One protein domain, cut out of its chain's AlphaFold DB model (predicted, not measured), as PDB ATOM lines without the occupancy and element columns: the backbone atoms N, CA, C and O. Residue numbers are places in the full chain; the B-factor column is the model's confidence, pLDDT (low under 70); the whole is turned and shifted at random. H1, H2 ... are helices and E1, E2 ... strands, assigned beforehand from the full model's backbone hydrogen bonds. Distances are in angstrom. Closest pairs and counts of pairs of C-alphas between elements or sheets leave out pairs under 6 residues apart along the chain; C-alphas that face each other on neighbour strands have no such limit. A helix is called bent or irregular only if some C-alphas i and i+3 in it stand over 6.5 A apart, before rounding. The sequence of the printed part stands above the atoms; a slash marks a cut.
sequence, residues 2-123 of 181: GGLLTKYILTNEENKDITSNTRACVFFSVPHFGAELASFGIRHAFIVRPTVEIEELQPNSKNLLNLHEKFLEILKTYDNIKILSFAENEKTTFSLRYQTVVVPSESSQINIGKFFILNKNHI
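What this domain is: This is residues 2 to 123 of the 181 residues of the protein "Hypothetical protein" of Rotaria sp. Silwood2 (UniProt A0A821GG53). A small sheet of three parallel strands, E1, E2 and E5, lies lengthwise in the domain, with H1 beside its edge strand E1 and the long helix H5 packed on H1. H2 makes a corner with H1 at one end of the longest axis; at the other end the hairpin E3 and E4 reaches out beyond the sheet with the short helix H3 near it, and from H3 the chain folds back through the short helix H4, which is apart from the sheet's strands E1, E2 and E5, to H5. H6 covers part of E2. The 122 printed residues hold six named helices and five named strands, in the order H1 H2 E1 H3 H4 H5 E2 E3 E4 H6 E5, of the class mixed, helices and strands. The whole is compact, with a radius of gyration of the C-alphas of 14.8 A and spans of 46 by 32 by 19 A.

Where its parts are: H1 is residues 2 to 11, 14.3 A long, with C-alpha 2 at (118.012, 49.680, 68.211). H2 is residues 13 to 21, 13.7 A long, and irregular: C-alphas 14 and 17 are 8.1 A apart. E1 is residues 24 to 28, 13.5 A. H3 is residues 41 to 45, H4 residues 52 to 55. H5, residues 62 to 77, measures 22.3 A and ends at C-alpha 77 at (114.080, 27.735, 69.286). E2 is residues 82 to 88, 20.5 A; E3 is residues 92 to 95, E4 98 to 100, H6 105 to 108. E5, residues 114 to 118, 13.0 A, ends at C-alpha 118 at (115.377, 52.830, 86.076).

How they stand to each other: The sheet runs E1 E2 E5. E1 and E2 are parallel at 4 degrees, with N 25 and O 82 2.8 A apart, within hydrogen-bond range; E2 and E5 are parallel at 17 degrees, with N 87 and O 116 at 2.8 A. E1, H3 H4 H5 and E2 form a strand-helix-strand unit, two parallel neighbour strands with helices between them along the chain. H6 is on the sheet, over E2, at a height of 8.5 A; H1 only grazes the sheet with residues 2 to 10. H5 touches H1 with residues 67 to 74 alone, at a steep tilt of 63 degrees, the same way; the C-alphas of Thr 11 and Phe 71 are closest, 5.8 A. H1 and H2 touch only at the corner, closest at the C-alphas of Leu 10 and Thr 19, 5.1 A, about perpendicular at 76 degrees. The hairpin E3 and E4 is antiparallel at 162 degrees, with N 92 and O 100 2.8 A apart; the C-alphas of Ala 45 in H3 and Phe 94 in E3 are the closest of those two elements, 6.3 A. H4 is apart from H3 and H5, among others. H1, H3 and H5 have every O i to N i+4 pair within hydrogen-bond range, H2 has 3 of 5, and H4 and H6 are too short for such a pair.

The domain as a whole: The C-alphas of Thr 77 and Leu 96, the two farthest apart, are 47.2 A from each other. The printed part has no cut. The link from E1 to H3, 12 residues, is long. Mean pLDDT of the printed part is 79.9; residues 34 to 62 and 95 to 97 are under 70.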
ATOM      1  N   GLY A   2     117.034  50.773  68.368       83.12
ATOM      2  CA  GLY A   2     118.012  49.680  68.211       83.12
ATOM      3  C   GLY A   2     117.484  48.284  68.565       83.12
ATOM      4  O   GLY A   2     117.668  47.360  67.787       83.12
ATOM      5  N   GLY A   3     116.717  48.139  69.652       88.94
ATOM      6  CA  GLY A   3     116.156  46.833  70.020       88.94
ATOM      7  C   GLY A   3     115.148  46.245  69.024       88.94
ATOM      8  O   GLY A   3     115.069  45.028  68.903       88.94
ATOM      9  N   LEU A   4     114.409  47.072  68.276       87.00
ATOM     10  CA  LEU A   4     113.525  46.582  67.209       87.00
ATOM     11  C   LEU A   4     114.340  46.063  66.022       87.00
ATOM     12  O   LEU A   4     114.040  44.998  65.491       87.00
ATOM     13  N   LEU A   5     115.418  46.767  65.669       86.75
ATOM     14  CA  LEU A   5     116.360  46.313  64.648       86.75
ATOM     15  C   LEU A   5     117.054  45.009  65.065       86.75
ATOM     16  O   LEU A   5     117.181  44.104  64.250       86.75
ATOM     17  N   THR A   6     117.441  44.867  66.336       92.31
ATOM     18  CA  THR A   6     117.988  43.609  66.866       92.31
ATOM     19  C   THR A   6     117.010  42.452  66.678       92.31
ATOM     20  O   THR A   6     117.412  41.404  66.181       92.31
ATOM     21  N   LYS A   7     115.720  42.639  67.004       92.19
ATOM     22  CA  LYS A   7     114.694  41.620  66.729       92.19
ATOM     23  C   LYS A   7     114.646  41.290  65.238       92.19
ATOM     24  O   LYS A   7     114.692  40.119  64.886       92.19
ATOM     25  N   TYR A   8     114.609  42.311  64.379       90.25
ATOM     26  CA  TYR A   8     114.550  42.125  62.928       90.25
ATOM     27  C   TYR A   8     115.723  41.284  62.417       90.25
ATOM     28  O   TYR A   8     115.495  40.278  61.749       90.25
ATOM     29  N   ILE A   9     116.952  41.627  62.817       92.31
ATOM     30  CA  ILE A   9     118.168  40.884  62.464       92.31
ATOM     31  C   ILE A   9     118.048  39.418  62.886       92.31
ATOM     32  O   ILE A   9     118.283  38.549  62.055       92.31
ATOM     33  N   LEU A  10     117.643  39.145  64.131       94.25
ATOM     34  CA  LEU A  10     117.584  37.783  64.676       94.25
ATOM     35  C   LEU A  10     116.455  36.928  64.085       94.25
ATOM     36  O   LEU A  10     116.567  35.703  64.052       94.25
ATOM     37  N   THR A  11     115.373  37.560  63.627       92.88
ATOM     38  CA  THR A  11     114.237  36.880  62.980       92.88
ATOM     39  C   THR A  11     114.403  36.700  61.473       92.88
ATOM     40  O   THR A  11     113.605  35.994  60.859       92.88
ATOM     41  N   ASN A  12     115.398  37.347  60.861       90.75
ATOM     42  CA  ASN A  12     115.660  37.202  59.437       90.75
ATOM     43  C   ASN A  12     116.416  35.887  59.182       90.75
ATOM     44  O   ASN A  12     117.491  35.654  59.734       90.75
ATOM     45  N   GLU A  13     115.858  35.032  58.323       88.12
ATOM     46  CA  GLU A  13     116.435  33.730  57.984       88.12
ATOM     47  C   GLU A  13     117.804  33.806  57.302       88.12
ATOM     48  O   GLU A  13     118.575  32.850  57.391       88.12
ATOM     49  N   GLU A  14     118.128  34.925  56.657       92.19
ATOM     50  CA  GLU A  14     119.449  35.164  56.068       92.19
ATOM     51  C   GLU A  14     120.539  35.329  57.141       92.19
ATOM     52  O   GLU A  14     121.719  35.133  56.866       92.19
ATOM     53  N   ASN A  15     120.151  35.617  58.389       91.75
ATOM     54  CA  ASN A  15     121.054  35.879  59.508       91.75
ATOM     55  C   ASN A  15     121.137  34.709  60.504       91.75
ATOM     56  O   ASN A  15     121.478  34.921  61.670       91.75
ATOM     57  N   LYS A  16     120.850  33.468  60.082       91.12
ATOM     58  CA  LYS A  16     120.895  32.272  60.956       91.12
ATOM     59  C   LYS A  16     122.225  32.117  61.701       91.12
ATOM     60  O   LYS A  16     122.224  31.720  62.867       91.12
ATOM     61  N   ASP A  17     123.340  32.487  61.080       93.62
ATOM     62  CA  ASP A  17     124.656  32.471  61.729       93.62
ATOM     63  C   ASP A  17     124.744  33.484  62.878       93.62
ATOM     64  O   ASP A  17     125.270  33.174  63.944       93.62
ATOM     65  N   ILE A  18     124.175  34.682  62.718       94.62
ATOM     66  CA  ILE A  18     124.116  35.681  63.794       94.62
ATOM     67  C   ILE A  18     123.223  35.166  64.923       94.62
ATOM     68  O   ILE A  18     123.612  35.207  66.093       94.62
ATOM     69  N   THR A  19     122.045  34.640  64.585       93.88
ATOM     70  CA  THR A  19     121.087  34.133  65.571       93.88
ATOM     71  C   THR A  19     121.660  32.965  66.373       93.88
ATOM     72  O   THR A  19     121.618  32.996  67.600       93.88
ATOM     73  N   SER A  20     122.284  31.986  65.714       92.94
ATOM     74  CA  SER A  20     122.882  30.813  66.372       92.94
ATOM     75  C   SER A  20     124.113  31.131  67.228       92.94
ATOM     76  O   SER A  20     124.408  30.398  68.175       92.94
ATOM     77  N   ASN A  21     124.811  32.237  66.954       92.81
ATOM     78  CA  ASN A  21     125.934  32.715  67.767       92.81
ATOM     79  C   ASN A  21     125.523  33.721  68.854       92.81
ATOM     80  O   ASN A  21     126.322  34.047  69.733       92.81
ATOM     81  N   THR A  22     124.278  34.198  68.845       95.69
ATOM     82  CA  THR A  22     123.776  35.108  69.876       95.69
ATOM     83  C   THR A  22     123.562  34.348  71.186       95.69
ATOM     84  O   THR A  22     123.040  33.234  71.206       95.69
ATOM     85  N   ARG A  23     124.002  34.936  72.304       95.69
ATOM     86  CA  ARG A  23     123.844  34.372  73.664       95.69
ATOM     87  C   ARG A  23     122.993  35.238  74.582       95.69
ATOM     88  O   ARG A  23     122.479  34.757  75.587       95.69
ATOM     89  N   ALA A  24     122.825  36.510  74.240       97.00
ATOM     90  CA  ALA A  24     121.911  37.388  74.943       97.00
ATOM     91  C   ALA A  24     121.452  38.564  74.090       97.00
ATOM     92  O   ALA A  24     122.128  38.975  73.148       97.00
ATOM     93  N   CYS A  25     120.320  39.139  74.481       97.25
ATOM     94  CA  CYS A  25     119.864  40.447  74.038       97.25
ATOM     95  C   CYS A  25     119.658  41.352  75.251       97.25
ATOM     96  O   CYS A  25     119.057  40.950  76.249       97.25
ATOM     97  N   VAL A  26     120.137  42.589  75.129       97.50
ATOM     98  CA  VAL A  26     119.980  43.623  76.152       97.50
ATOM     99  C   VAL A  26     119.166  44.764  75.566       97.50
ATOM    100  O   VAL A  26     119.532  45.327  74.534       97.50
ATOM    101  N   PHE A  27     118.050  45.096  76.207       96.75
ATOM    102  CA  PHE A  27     117.123  46.113  75.726       96.75
ATOM    103  C   PHE A  27     117.021  47.278  76.707       96.75
ATOM    104  O   PHE A  27     116.836  47.084  77.901       96.75
ATOM    105  N   PHE A  28     117.103  48.498  76.185       95.62
ATOM    106  CA  PHE A  28     116.902  49.737  76.933       95.62
ATOM    107  C   PHE A  28     115.745  50.511  76.299       95.62
ATOM    108  O   PHE A  28     115.861  50.920  75.141       95.62
ATOM    109  N   SER A  29     114.640  50.679  77.029       92.56
ATOM    110  CA  SER A  29     113.426  51.391  76.598       92.56
ATOM    111  C   SER A  29     112.979  51.009  75.180       92.56
ATOM    112  O   SER A  29     112.904  51.849  74.278       92.56
ATOM    113  N   VAL A  30     112.741  49.716  74.938       89.94
ATOM    114  CA  VAL A  30     112.341  49.202  73.616       89.94
ATOM    115  C   VAL A  30     110.833  48.957  73.594       89.94
ATOM    116  O   VAL A  30     110.377  48.099  74.337       89.94
ATOM    117  N   PRO A  31     110.052  49.617  72.718       87.12
ATOM    118  CA  PRO A  31     108.606  49.406  72.642       87.12
ATOM    119  C   PRO A  31     108.295  48.056  71.980       87.12
ATOM    120  O   PRO A  31     108.150  47.964  70.761       87.12
ATOM    121  N   HIS A  32     108.244  46.976  72.761       85.69
ATOM    122  CA  HIS A  32     108.250  45.609  72.238       85.69
ATOM    123  C   HIS A  32     107.004  45.229  71.440       85.69
ATOM    124  O   HIS A  32     107.149  44.484  70.474       85.69
ATOM    125  N   PHE A  33     105.837  45.747  71.827       74.75
ATOM    126  CA  PHE A  33     104.533  45.498  71.195       74.75
ATOM    127  C   PHE A  33     104.103  46.638  70.255       74.75
ATOM    128  O   PHE A  33     102.968  46.681  69.789       74.75
ATOM    129  N   GLY A  34     105.005  47.585  69.979       59.06
ATOM    130  CA  GLY A  34     104.704  48.804  69.238       59.06
ATOM    131  C   GLY A  34     104.135  49.938  70.092       59.06
ATOM    132  O   GLY A  34     103.991  49.846  71.311       59.06
ATOM    133  N   ALA A  35     103.885  51.067  69.428       48.84
ATOM    134  CA  ALA A  35     103.681  52.366  70.068       48.84
ATOM    135  C   ALA A  35     102.235  52.669  70.518       48.84
ATOM    136  O   ALA A  35     101.959  53.807  70.893       48.84
ATOM    137  N   GLU A  36     101.309  51.701  70.511       43.81
ATOM    138  CA  GLU A  36      99.932  51.933  70.994       43.81
ATOM    139  C   GLU A  36      99.901  52.216  72.509       43.81
ATOM    140  O   GLU A  36      99.202  53.123  72.952       43.81
ATOM    141  N   LEU A  37     100.769  51.556  73.286       44.31
ATOM    142  CA  LEU A  37     101.007  51.887  74.699       44.31
ATOM    143  C   LEU A  37     101.973  53.068  74.893       44.31
ATOM    144  O   LEU A  37     101.999  53.662  75.963       44.31
ATOM    145  N   ALA A  38     102.740  53.455  73.870       47.72
ATOM    146  CA  ALA A  38     103.742  54.527  73.938       47.72
ATOM    147  C   ALA A  38     103.211  55.884  73.438       47.72
ATOM    148  O   ALA A  38     103.901  56.642  72.747       47.72
ATOM    149  N   SER A  39     101.941  56.134  73.767       47.50
ATOM    150  CA  SER A  39     101.122  57.261  73.328       47.50
ATOM    151  C   SER A  39     101.889  58.586  73.217       47.50
ATOM    152  O   SER A  39     102.565  59.021  74.144       47.50
ATOM    153  N   PHE A  40     101.743  59.229  72.052       45.88
ATOM    154  CA  PHE A  40     102.087  60.621  71.711       45.88
ATOM    155  C   PHE A  40     103.569  61.053  71.805       45.88
ATOM    156  O   PHE A  40     104.053  61.760  70.920       45.88
ATOM    157  N   GLY A  41     104.321  60.597  72.809       48.28
ATOM    158  CA  GLY A  41     105.718  60.945  73.049       48.28
ATOM    159  C   GLY A  41     106.673  60.471  71.971       48.28
ATOM    160  O   GLY A  41     107.439  61.281  71.467       48.28
ATOM    161  N   ILE A  42     106.559  59.211  71.544       51.16
ATOM    162  CA  ILE A  42     107.341  58.653  70.430       51.16
ATOM    163  C   ILE A  42     107.164  59.515  69.172       51.16
ATOM    164  O   ILE A  42     108.145  59.989  68.611       51.16
ATOM    165  N   ARG A  43     105.924  59.814  68.766       50.34
ATOM    166  CA  ARG A  43     105.641  60.563  67.524       50.34
ATOM    167  C   ARG A  43     106.239  61.977  67.502       50.34
ATOM    168  O   ARG A  43     106.573  62.455  66.426       50.34
ATOM    169  N   HIS A  44     106.381  62.621  68.662       44.69
ATOM    170  CA  HIS A  44     106.980  63.956  68.792       44.69
ATOM    171  C   HIS A  44     108.479  63.946  69.136       44.69
ATOM    172  O   HIS A  44     109.168  64.923  68.850       44.69
ATOM    173  N   ALA A  45     108.990  62.863  69.726       50.38
ATOM    174  CA  ALA A  45     110.401  62.669  70.057       50.38
ATOM    175  C   ALA A  45     111.282  62.462  68.816       50.38
ATOM    176  O   ALA A  45     112.445  62.869  68.791       50.38
ATOM    177  N   PHE A  46     110.728  61.836  67.776       49.31
ATOM    178  CA  PHE A  46     111.403  61.634  66.498       49.31
ATOM    179  C   PHE A  46     111.358  62.918  65.654       49.31
ATOM    180  O   PHE A  46     110.572  63.047  64.721       49.31
ATOM    181  N   ILE A  47     112.235  63.879  65.973       41.72
ATOM    182  CA  ILE A  47     112.533  65.045  65.112       41.72
ATOM    183  C   ILE A  47     113.165  64.592  63.778       41.72
ATOM    184  O   ILE A  47     113.073  65.283  62.765       41.72
ATOM    185  N   VAL A  48     113.767  63.399  63.744       38.31
ATOM    186  CA  VAL A  48     114.313  62.790  62.528       38.31
ATOM    187  C   VAL A  48     113.220  61.952  61.878       38.31
ATOM    188  O   VAL A  48     112.706  61.026  62.509       38.31
ATOM    189  N   ARG A  49     112.857  62.281  60.631       40.50
ATOM    190  CA  ARG A  49     111.910  61.476  59.856       40.50
ATOM    191  C   ARG A  49     112.371  60.016  59.871       40.50
ATOM    192  O   ARG A  49     113.511  59.751  59.481       40.50
ATOM    193  N   PRO A  50     111.518  59.092  60.319       44.25
ATOM    194  CA  PRO A  50     111.821  57.682  60.215       44.25
ATOM    195  C   PRO A  50     112.066  57.301  58.745       44.25
ATOM    196  O   PRO A  50     111.356  57.791  57.868       44.25
ATOM    197  N   THR A  51     113.092  56.493  58.455       48.81
ATOM    198  CA  THR A  51     113.282  55.916  57.111       48.81
ATOM    199  C   THR A  51     112.086  55.016  56.766       48.81
ATOM    200  O   THR A  51     111.268  54.728  57.638       48.81
ATOM    201  N   VAL A  52     111.931  54.586  55.511       48.62
ATOM    202  CA  VAL A  52     110.763  53.787  55.071       48.62
ATOM    203  C   VAL A  52     110.617  52.501  55.907       48.62
ATOM    204  O   VAL A  52     109.512  52.094  56.248       48.62
ATOM    205  N   GLU A  53     111.732  51.945  56.381       49.75
ATOM    206  CA  GLU A  53     111.797  50.803  57.305       49.75
ATOM    207  C   GLU A  53     111.198  51.106  58.695       49.75
ATOM    208  O   GLU A  53     110.842  50.201  59.447       49.75
ATOM    209  N   ILE A  54     111.084  52.385  59.053       49.91
ATOM    210  CA  ILE A  54     110.536  52.885  60.314       49.91
ATOM    211  C   ILE A  54     109.095  53.420  60.137       49.91
ATOM    212  O   ILE A  54     108.353  53.494  61.117       49.91
ATOM    213  N   GLU A  55     108.621  53.703  58.915       49.25
ATOM    214  CA  GLU A  55     107.175  53.886  58.663       49.25
ATOM    215  C   GLU A  55     106.378  52.609  58.976       49.25
ATOM    216  O   GLU A  55     105.224  52.681  59.397       49.25
ATOM    217  N   GLU A  56     107.012  51.439  58.902       49.25
ATOM    218  CA  GLU A  56     106.429  50.175  59.359       49.25
ATOM    219  C   GLU A  56     106.364  50.038  60.891       49.25
ATOM    220  O   GLU A  56     105.744  49.107  61.407       49.25
ATOM    221  N   LEU A  57     106.949  50.980  61.641       48.34
ATOM    222  CA  LEU A  57     106.973  51.012  63.108       48.34
ATOM    223  C   LEU A  57     105.846  51.883  63.705       48.34
ATOM    224  O   LEU A  57     105.935  52.352  64.843       48.34
ATOM    225  N   GLN A  58     104.766  52.095  62.942       47.31
ATOM    226  CA  GLN A  58     103.539  52.742  63.416       47.31
ATOM    227  C   GLN A  58     102.827  51.895  64.496       47.31
ATOM    228  O   GLN A  58     102.883  50.663  64.451       47.31
ATOM    229  N   PRO A  59     102.117  52.530  65.452       44.16
ATOM    230  CA  PRO A  59     101.225  51.829  66.379       44.16
ATOM    231  C   PRO A  59     100.293  50.871  65.624       44.16
ATOM    232  O   PRO A  59      99.725  51.261  64.603       44.16
ATOM    233  N   ASN A  60     100.136  49.639  66.114       48.88
ATOM    234  CA  ASN A  60      99.297  48.592  65.512       48.88
ATOM    235  C   ASN A  60      99.643  48.197  64.080       48.88
ATOM    236  O   ASN A  60      98.806  47.614  63.380       48.88
ATOM    237  N   SER A  61     100.869  48.457  63.620       57.03
ATOM    238  CA  SER A  61     101.309  47.788  62.407       57.03
ATOM    239  C   SER A  61     101.341  46.285  62.700       57.03
ATOM    240  O   SER A  61     101.980  45.815  63.645       57.03
ATOM    241  N   LYS A  62     100.627  45.505  61.882       65.06
ATOM    242  CA  LYS A  62     100.693  44.036  61.933       65.06
ATOM    243  C   LYS A  62     102.147  43.551  61.872       65.06
ATOM    244  O   LYS A  62     102.462  42.509  62.431       65.06
ATOM    245  N   ASN A  63     103.031  44.340  61.258       72.69
ATOM    246  CA  ASN A  63     104.454  44.066  61.119       72.69
ATOM    247  C   ASN A  63     105.187  44.050  62.465       72.69
ATOM    248  O   ASN A  63     106.001  43.158  62.679       72.69
ATOM    249  N   LEU A  64     104.895  44.976  63.385       72.19
ATOM    250  CA  LEU A  64     105.584  45.051  64.676       72.19
ATOM    251  C   LEU A  64     105.191  43.935  65.640       72.19
ATOM    252  O   LEU A  64     106.058  43.349  66.290       72.19
ATOM    253  N   LEU A  65     103.894  43.633  65.712       80.62
ATOM    254  CA  LEU A  65     103.408  42.513  66.512       80.62
ATOM    255  C   LEU A  65     103.958  41.192  65.958       80.62
ATOM    256  O   LEU A  65     104.547  40.423  66.708       80.62
ATOM    257  N   ASN A  66     103.891  41.000  64.638       85.62
ATOM    258  CA  ASN A  66     104.476  39.843  63.957       85.62
ATOM    259  C   ASN A  66     105.994  39.739  64.184       85.62
ATOM    260  O   ASN A  66     106.513  38.654  64.423       85.62
ATOM    261  N   LEU A  67     106.727  40.858  64.154       87.31
ATOM    262  CA  LEU A  67     108.155  40.874  64.472       87.31
ATOM    263  C   LEU A  67     108.407  40.419  65.912       87.31
ATOM    264  O   LEU A  67     109.341  39.663  66.178       87.31
ATOM    265  N   HIS A  68     107.587  40.884  66.855       89.62
ATOM    266  CA  HIS A  68     107.704  40.453  68.233       89.62
ATOM    267  C   HIS A  68     107.395  38.964  68.400       89.62
ATOM    268  O   HIS A  68     108.177  38.286  69.061       89.62
ATOM    269  N   GLU A  69     106.317  38.465  67.796       91.38
ATOM    270  CA  GLU A  69     105.925  37.053  67.832       91.38
ATOM    271  C   GLU A  69     107.022  36.156  67.249       91.38
ATOM    272  O   GLU A  69     107.481  35.242  67.931       91.38
ATOM    273  N   LYS A  70     107.552  36.494  66.067       92.81
ATOM    274  CA  LYS A  70     108.707  35.800  65.472       92.81
ATOM    275  C   LYS A  70     109.927  35.824  66.382       92.81
ATOM    276  O   LYS A  70     110.625  34.825  66.523       92.81
ATOM    277  N   PHE A  71     110.200  36.953  67.033       94.38
ATOM    278  CA  PHE A  71     111.306  37.027  67.984       94.38
ATOM    279  C   PHE A  71     111.089  36.083  69.175       94.38
ATOM    280  O   PHE A  71     112.031  35.427  69.604       94.38
ATOM    281  N   LEU A  72     109.856  35.948  69.677       93.94
ATOM    282  CA  LEU A  72     109.537  34.971  70.723       93.94
ATOM    283  C   LEU A  72     109.735  33.525  70.249       93.94
ATOM    284  O   LEU A  72     110.170  32.686  71.034       93.94
ATOM    285  N   GLU A  73     109.447  33.222  68.984       94.62
ATOM    286  CA  GLU A  73     109.733  31.910  68.386       94.62
ATOM    287  C   GLU A  73     111.238  31.635  68.300       94.62
ATOM    288  O   GLU A  73     111.674  30.530  68.629       94.62
ATOM    289  N   ILE A  74     112.044  32.644  67.951       95.00
ATOM    290  CA  ILE A  74     113.508  32.547  67.997       95.00
ATOM    291  C   ILE A  74     113.976  32.228  69.420       95.00
ATOM    292  O   ILE A  74     114.737  31.284  69.597       95.00
ATOM    293  N   LEU A  75     113.474  32.922  70.445       93.81
ATOM    294  CA  LEU A  75     113.848  32.634  71.838       93.81
ATOM    295  C   LEU A  75     113.435  31.230  72.304       93.81
ATOM    296  O   LEU A  75     114.117  30.635  73.130       93.81
ATOM    297  N   LYS A  76     112.330  30.683  71.781       92.44
ATOM    298  CA  LYS A  76     111.921  29.294  72.054       92.44
ATOM    299  C   LYS A  76     112.802  28.277  71.332       92.44
ATOM    300  O   LYS A  76     113.035  27.198  71.860       92.44
ATOM    301  N   THR A  77     113.240  28.607  70.120       92.50
ATOM    302  CA  THR A  77     114.080  27.735  69.286       92.50
ATOM    303  C   THR A  77     115.518  27.690  69.802       92.50
ATOM    304  O   THR A  77     116.139  26.632  69.804       92.50
ATOM    305  N   TYR A  78     116.029  28.832  70.261       88.12
ATOM    306  CA  TYR A  78     117.363  29.004  70.827       88.12
ATOM    307  C   TYR A  78     117.226  29.271  72.333       88.12
ATOM    308  O   TYR A  78     117.273  30.419  72.780       88.12
ATOM    309  N   ASP A  79     117.027  28.200  73.108       77.62
ATOM    310  CA  ASP A  79     116.737  28.229  74.556       77.62
ATOM    311  C   ASP A  79     117.820  28.904  75.425       77.62
ATOM    312  O   ASP A  79     117.621  29.170  76.611       77.62
ATOM    313  N   ASN A  80     118.963  29.216  74.823       83.00
ATOM    314  CA  ASN A  80     120.139  29.783  75.453       83.00
ATOM    315  C   ASN A  80     120.260  31.309  75.301       83.00
ATOM    316  O   ASN A  80     121.184  31.888  75.879       83.00
ATOM    317  N   ILE A  81     119.370  31.980  74.557       95.19
ATOM    318  CA  ILE A  81     119.412  33.444  74.422       95.19
ATOM    319  C   ILE A  81     118.821  34.099  75.675       95.19
ATOM    320  O   ILE A  81     117.606  34.155  75.873       95.19
ATOM    321  N   LYS A  82     119.688  34.662  76.518       96.25
ATOM    322  CA  LYS A  82     119.268  35.390  77.720       96.25
ATOM    323  C   LYS A  82     118.725  36.774  77.385       96.25
ATOM    324  O   LYS A  82     119.278  37.482  76.548       96.25
ATOM    325  N   ILE A  83     117.689  37.195  78.102       97.00
ATOM    326  CA  ILE A  83     117.111  38.534  77.968       97.00
ATOM    327  C   ILE A  83     117.354  39.338  79.245       97.00
ATOM    328  O   ILE A  83     117.048  38.884  80.350       97.00
ATOM    329  N   LEU A  84     117.887  40.544  79.070       97.88
ATOM    330  CA  LEU A  84     117.998  41.572  80.100       97.88
ATOM    331  C   LEU A  84     117.375  42.854  79.554       97.88
ATOM    332  O   LEU A  84     117.707  43.288  78.455       97.88
ATOM    333  N   SER A  85     116.431  43.438  80.279       97.00
ATOM    334  CA  SER A  85     115.680  44.596  79.794       97.00
ATOM    335  C   SER A  85     115.548  45.680  80.858       97.00
ATOM    336  O   SER A  85     115.351  45.396  82.037       97.00
ATOM    337  N   PHE A  86     115.626  46.928  80.415       97.62
ATOM    338  CA  PHE A  86     115.521  48.122  81.240       97.62
ATOM    339  C   PHE A  86     114.459  49.057  80.667       97.62
ATOM    340  O   PHE A  86     114.436  49.296  79.459       97.62
ATOM    341  N   ALA A  87     113.619  49.619  81.529       95.81
ATOM    342  CA  ALA A  87     112.666  50.665  81.188       95.81
ATOM    343  C   ALA A  87     113.044  51.986  81.856       95.81
ATOM    344  O   ALA A  87     113.585  52.011  82.960       95.81
ATOM    345  N   GLU A  88     112.738  53.087  81.188       94.06
ATOM    346  CA  GLU A  88     112.805  54.421  81.776       94.06
ATOM    347  C   GLU A  88     111.586  54.706  82.646       94.06
ATOM    348  O   GLU A  88     110.528  54.094  82.490       94.06
ATOM    349  N   ASN A  89     111.730  55.695  83.521       94.50
ATOM    350  CA  ASN A  89     110.647  56.165  84.379       94.50
ATOM    351  C   ASN A  89     110.562  57.697  84.450       94.50
ATOM    352  O   ASN A  89     109.578  58.250  84.936       94.50
ATOM    353  N   GLU A  90     111.577  58.408  83.956       94.38
ATOM    354  CA  GLU A  90     111.599  59.868  83.969       94.38
ATOM    355  C   GLU A  90     111.234  60.456  82.609       94.38
ATOM    356  O   GLU A  90     111.500  59.894  81.542       94.38
ATOM    357  N   LYS A  91     110.642  61.649  82.643       90.69
ATOM    358  CA  LYS A  91     110.253  62.362  81.430       90.69
ATOM    359  C   LYS A  91     111.484  62.889  80.693       90.69
ATOM    360  O   LYS A  91     112.380  63.482  81.286       90.69
ATOM    361  N   THR A  92     111.475  62.750  79.374       87.25
ATOM    362  CA  THR A  92     112.440  63.385  78.473       87.25
ATOM    363  C   THR A  92     111.883  64.719  77.990       87.25
ATOM    364  O   THR A  92     110.720  64.793  77.588       87.25
ATOM    365  N   THR A  93     112.705  65.769  78.023       84.12
ATOM    366  CA  THR A  93     112.349  67.090  77.484       84.12
ATOM    367  C   THR A  93     112.767  67.171  76.017       84.12
ATOM    368  O   THR A  93     113.940  66.982  75.710       84.12
ATOM    369  N   PHE A  94     111.828  67.472  75.117       70.88
ATOM    370  CA  PHE A  94     112.088  67.585  73.667       70.88
ATOM    371  C   PHE A  94     112.091  69.030  73.154       70.88
ATOM    372  O   PHE A  94     112.711  69.340  72.141       70.88
ATOM    373  N   SER A  95     111.377  69.918  73.843       67.94
ATOM    374  CA  SER A  95     111.285  71.353  73.563       67.94
ATOM    375  C   SER A  95     110.839  72.086  74.832       67.94
ATOM    376  O   SER A  95     110.480  71.436  75.815       67.94
ATOM    377  N   LEU A  96     110.826  73.427  74.820       65.75
ATOM    378  CA  LEU A  96     110.668  74.289  76.007       65.75
ATOM    379  C   LEU A  96     109.431  73.999  76.890       65.75
ATOM    380  O   LEU A  96     109.329  74.548  77.983       65.75
ATOM    381  N   ARG A  97     108.465  73.183  76.438       68.44
ATOM    382  CA  ARG A  97     107.243  72.851  77.196       68.44
ATOM    383  C   ARG A  97     106.768  71.400  77.103       68.44
ATOM    384  O   ARG A  97     105.778  71.074  77.751       68.44
ATOM    385  N   TYR A  98     107.415  70.534  76.320       76.38
ATOM    386  CA  TYR A  98     106.950  69.152  76.157       76.38
ATOM    387  C   TYR A  98     107.875  68.164  76.864       76.38
ATOM    388  O   TYR A  98     109.048  68.025  76.509       76.38
ATOM    389  N   GLN A  99     107.308  67.476  77.854       83.31
ATOM    390  CA  GLN A  99     107.972  66.463  78.661       83.31
ATOM    391  C   GLN A  99     107.101  65.220  78.755       83.31
ATOM    392  O   GLN A  99     105.948  65.293  79.184       83.31
ATOM    393  N   THR A 100     107.668  64.072  78.411       84.06
ATOM    394  CA  THR A 100     106.960  62.792  78.471       84.06
ATOM    395  C   THR A 100     107.923  61.644  78.710       84.06
ATOM    396  O   THR A 100     109.089  61.718  78.320       84.06
ATOM    397  N   VAL A 101     107.427  60.572  79.321       86.00
ATOM    398  CA  VAL A 101     108.048  59.253  79.178       86.00
ATOM    399  C   VAL A 101     107.902  58.858  77.707       86.00
ATOM    400  O   VAL A 101     106.824  59.006  77.129       86.00
ATOM    401  N   VAL A 102     109.001  58.471  77.074       83.62
ATOM    402  CA  VAL A 102     109.070  58.172  75.639       83.62
ATOM    403  C   VAL A 102     108.576  56.763  75.391       83.62
ATOM    404  O   VAL A 102     107.765  56.549  74.497       83.62
ATOM    405  N   VAL A 103     109.030  55.811  76.203       85.44
ATOM    406  CA  VAL A 103     108.595  54.417  76.144       85.44
ATOM    407  C   VAL A 103     108.129  53.998  77.533       85.44
ATOM    408  O   VAL A 103     108.963  53.717  78.392       85.44
ATOM    409  N   PRO A 104     106.807  53.953  77.775       86.06
ATOM    410  CA  PRO A 104     106.251  53.499  79.043       86.06
ATOM    411  C   PRO A 104     106.734  52.097  79.412       86.06
ATOM    412  O   PRO A 104     107.030  51.272  78.537       86.06
ATOM    413  N   SER A 105     106.815  51.827  80.713       89.56
ATOM    414  CA  SER A 105     107.362  50.572  81.236       89.56
ATOM    415  C   SER A 105     106.598  49.346  80.726       89.56
ATOM    416  O   SER A 105     107.213  48.352  80.353       89.56
ATOM    417  N   GLU A 106     105.283  49.474  80.560       86.94
ATOM    418  CA  GLU A 106     104.370  48.461  80.034       86.94
ATOM    419  C   GLU A 106     104.691  48.113  78.575       86.94
ATOM    420  O   GLU A 106     104.563  46.965  78.158       86.94
ATOM    421  N   SER A 107     105.153  49.095  77.793       84.25
ATOM    422  CA  SER A 107     105.613  48.882  76.414       84.25
ATOM    423  C   SER A 107     107.025  48.281  76.367       84.25
ATOM    424  O   SER A 107     107.347  47.531  75.443       84.25
ATOM    425  N   SER A 108     107.856  48.581  77.373       88.88
ATOM    426  CA  SER A 108     109.227  48.067  77.516       88.88
ATOM    427  C   SER A 108     109.308  46.659  78.110       88.88
ATOM    428  O   SER A 108     110.359  46.025  78.044       88.88
ATOM    429  N   GLN A 109     108.230  46.156  78.705       90.00
ATOM    430  CA  GLN A 109     108.240  44.883  79.413       90.00
ATOM    431  C   GLN A 109     107.950  43.708  78.471       90.00
ATOM    432  O   GLN A 109     106.814  43.468  78.084       90.00
ATOM    433  N   ILE A 110     108.977  42.920  78.138       88.81
ATOM    434  CA  ILE A 110     108.853  41.731  77.268       88.81
ATOM    435  C   ILE A 110     108.308  40.478  77.977       88.81
ATOM    436  O   ILE A 110     107.966  39.501  77.316       88.81
ATOM    437  N   ASN A 111     108.220  40.491  79.312       90.50
ATOM    438  CA  ASN A 111     107.810  39.352  80.153       90.50
ATOM    439  C   ASN A 111     108.701  38.098  80.028       90.50
ATOM    440  O   ASN A 111     108.255  36.986  80.304       90.50
ATOM    441  N   ILE A 112     109.965  38.271  79.630       91.19
ATOM    442  CA  ILE A 112     110.975  37.210  79.540       91.19
ATOM    443  C   ILE A 112     112.301  37.747  80.075       91.19
ATOM    444  O   ILE A 112     112.714  38.851  79.723       91.19
ATOM    445  N   GLY A 113     112.988  36.940  80.886       94.12
ATOM    446  CA  GLY A 113     114.275  37.310  81.473       94.12
ATOM    447  C   GLY A 113     114.164  38.356  82.585       94.12
ATOM    448  O   GLY A 113     113.096  38.560  83.163       94.12
ATOM    449  N   LYS A 114     115.292  38.995  82.914       97.00
ATOM    450  CA  LYS A 114     115.344  40.042  83.946       97.00
ATOM    451  C   LYS A 114     114.809  41.363  83.380       97.00
ATOM    452  O   LYS A 114     115.188  41.759  82.276       97.00
ATOM    453  N   PHE A 115     113.978  42.060  84.153       97.62
ATOM    454  CA  PHE A 115     113.426  43.367  83.799       97.62
ATOM    455  C   PHE A 115     113.558  44.346  84.965       97.62
ATOM    456  O   PHE A 115     113.182  44.022  86.090       97.62
ATOM    457  N   PHE A 116     114.062  45.545  84.684       98.12
ATOM    458  CA  PHE A 116     114.251  46.598  85.677       98.12
ATOM    459  C   PHE A 116     113.690  47.926  85.181       98.12
ATOM    460  O   PHE A 116     113.809  48.266  84.006       98.12
ATOM    461  N   ILE A 117     113.123  48.712  86.091       97.56
ATOM    462  CA  ILE A 117     112.707  50.090  85.823       97.56
ATOM    463  C   ILE A 117     113.746  51.014  86.457       97.56
ATOM    464  O   ILE A 117     114.042  50.896  87.646       97.56
ATOM    465  N   LEU A 118     114.322  51.913  85.663       97.19
ATOM    466  CA  LEU A 118     115.377  52.830  86.076       97.19
ATOM    467  C   LEU A 118     114.820  54.244  86.252       97.19
ATOM    468  O   LEU A 118     114.047  54.730  85.424       97.19
ATOM    469  N   ASN A 119     115.296  54.947  87.280       96.06
ATOM    470  CA  ASN A 119     115.048  56.380  87.476       96.06
ATOM    471  C   ASN A 119     115.941  57.192  86.530       96.06
ATOM    472  O   ASN A 119     116.924  57.805  86.936       96.06
ATOM    473  N   LYS A 120     115.652  57.070  85.237       95.25
ATOM    474  CA  LYS A 120     116.326  57.758  84.142       95.25
ATOM    475  C   LYS A 120     115.316  58.092  83.059       95.25
ATOM    476  O   LYS A 120     114.281  57.432  82.945       95.25
ATOM    477  N   ASN A 121     115.648  59.087  82.246       93.06
ATOM    478  CA  ASN A 121     114.911  59.415  81.030       93.06
ATOM    479  C   ASN A 121     115.491  58.681  79.804       93.06
ATOM    480  O   ASN A 121     116.561  58.066  79.871       93.06
ATOM    481  N   HIS A 122     114.815  58.796  78.660       90.94
ATOM    482  CA  HIS A 122     115.150  58.076  77.426       90.94
ATOM    483  C   HIS A 122     116.543  58.401  76.872       90.94
ATOM    484  O   HIS A 122     117.148  57.575  76.191       90.94
ATOM    485  N   ILE A 123     117.075  59.596  77.158       89.62
ATOM    486  CA  ILE A 123     118.388  60.041  76.666       89.62
ATOM    487  C   ILE A 123     119.529  59.405  77.466       89.62
ATOM    488  O   ILE A 123     120.592  59.125  76.900       89.62
TER     489      ILE A 123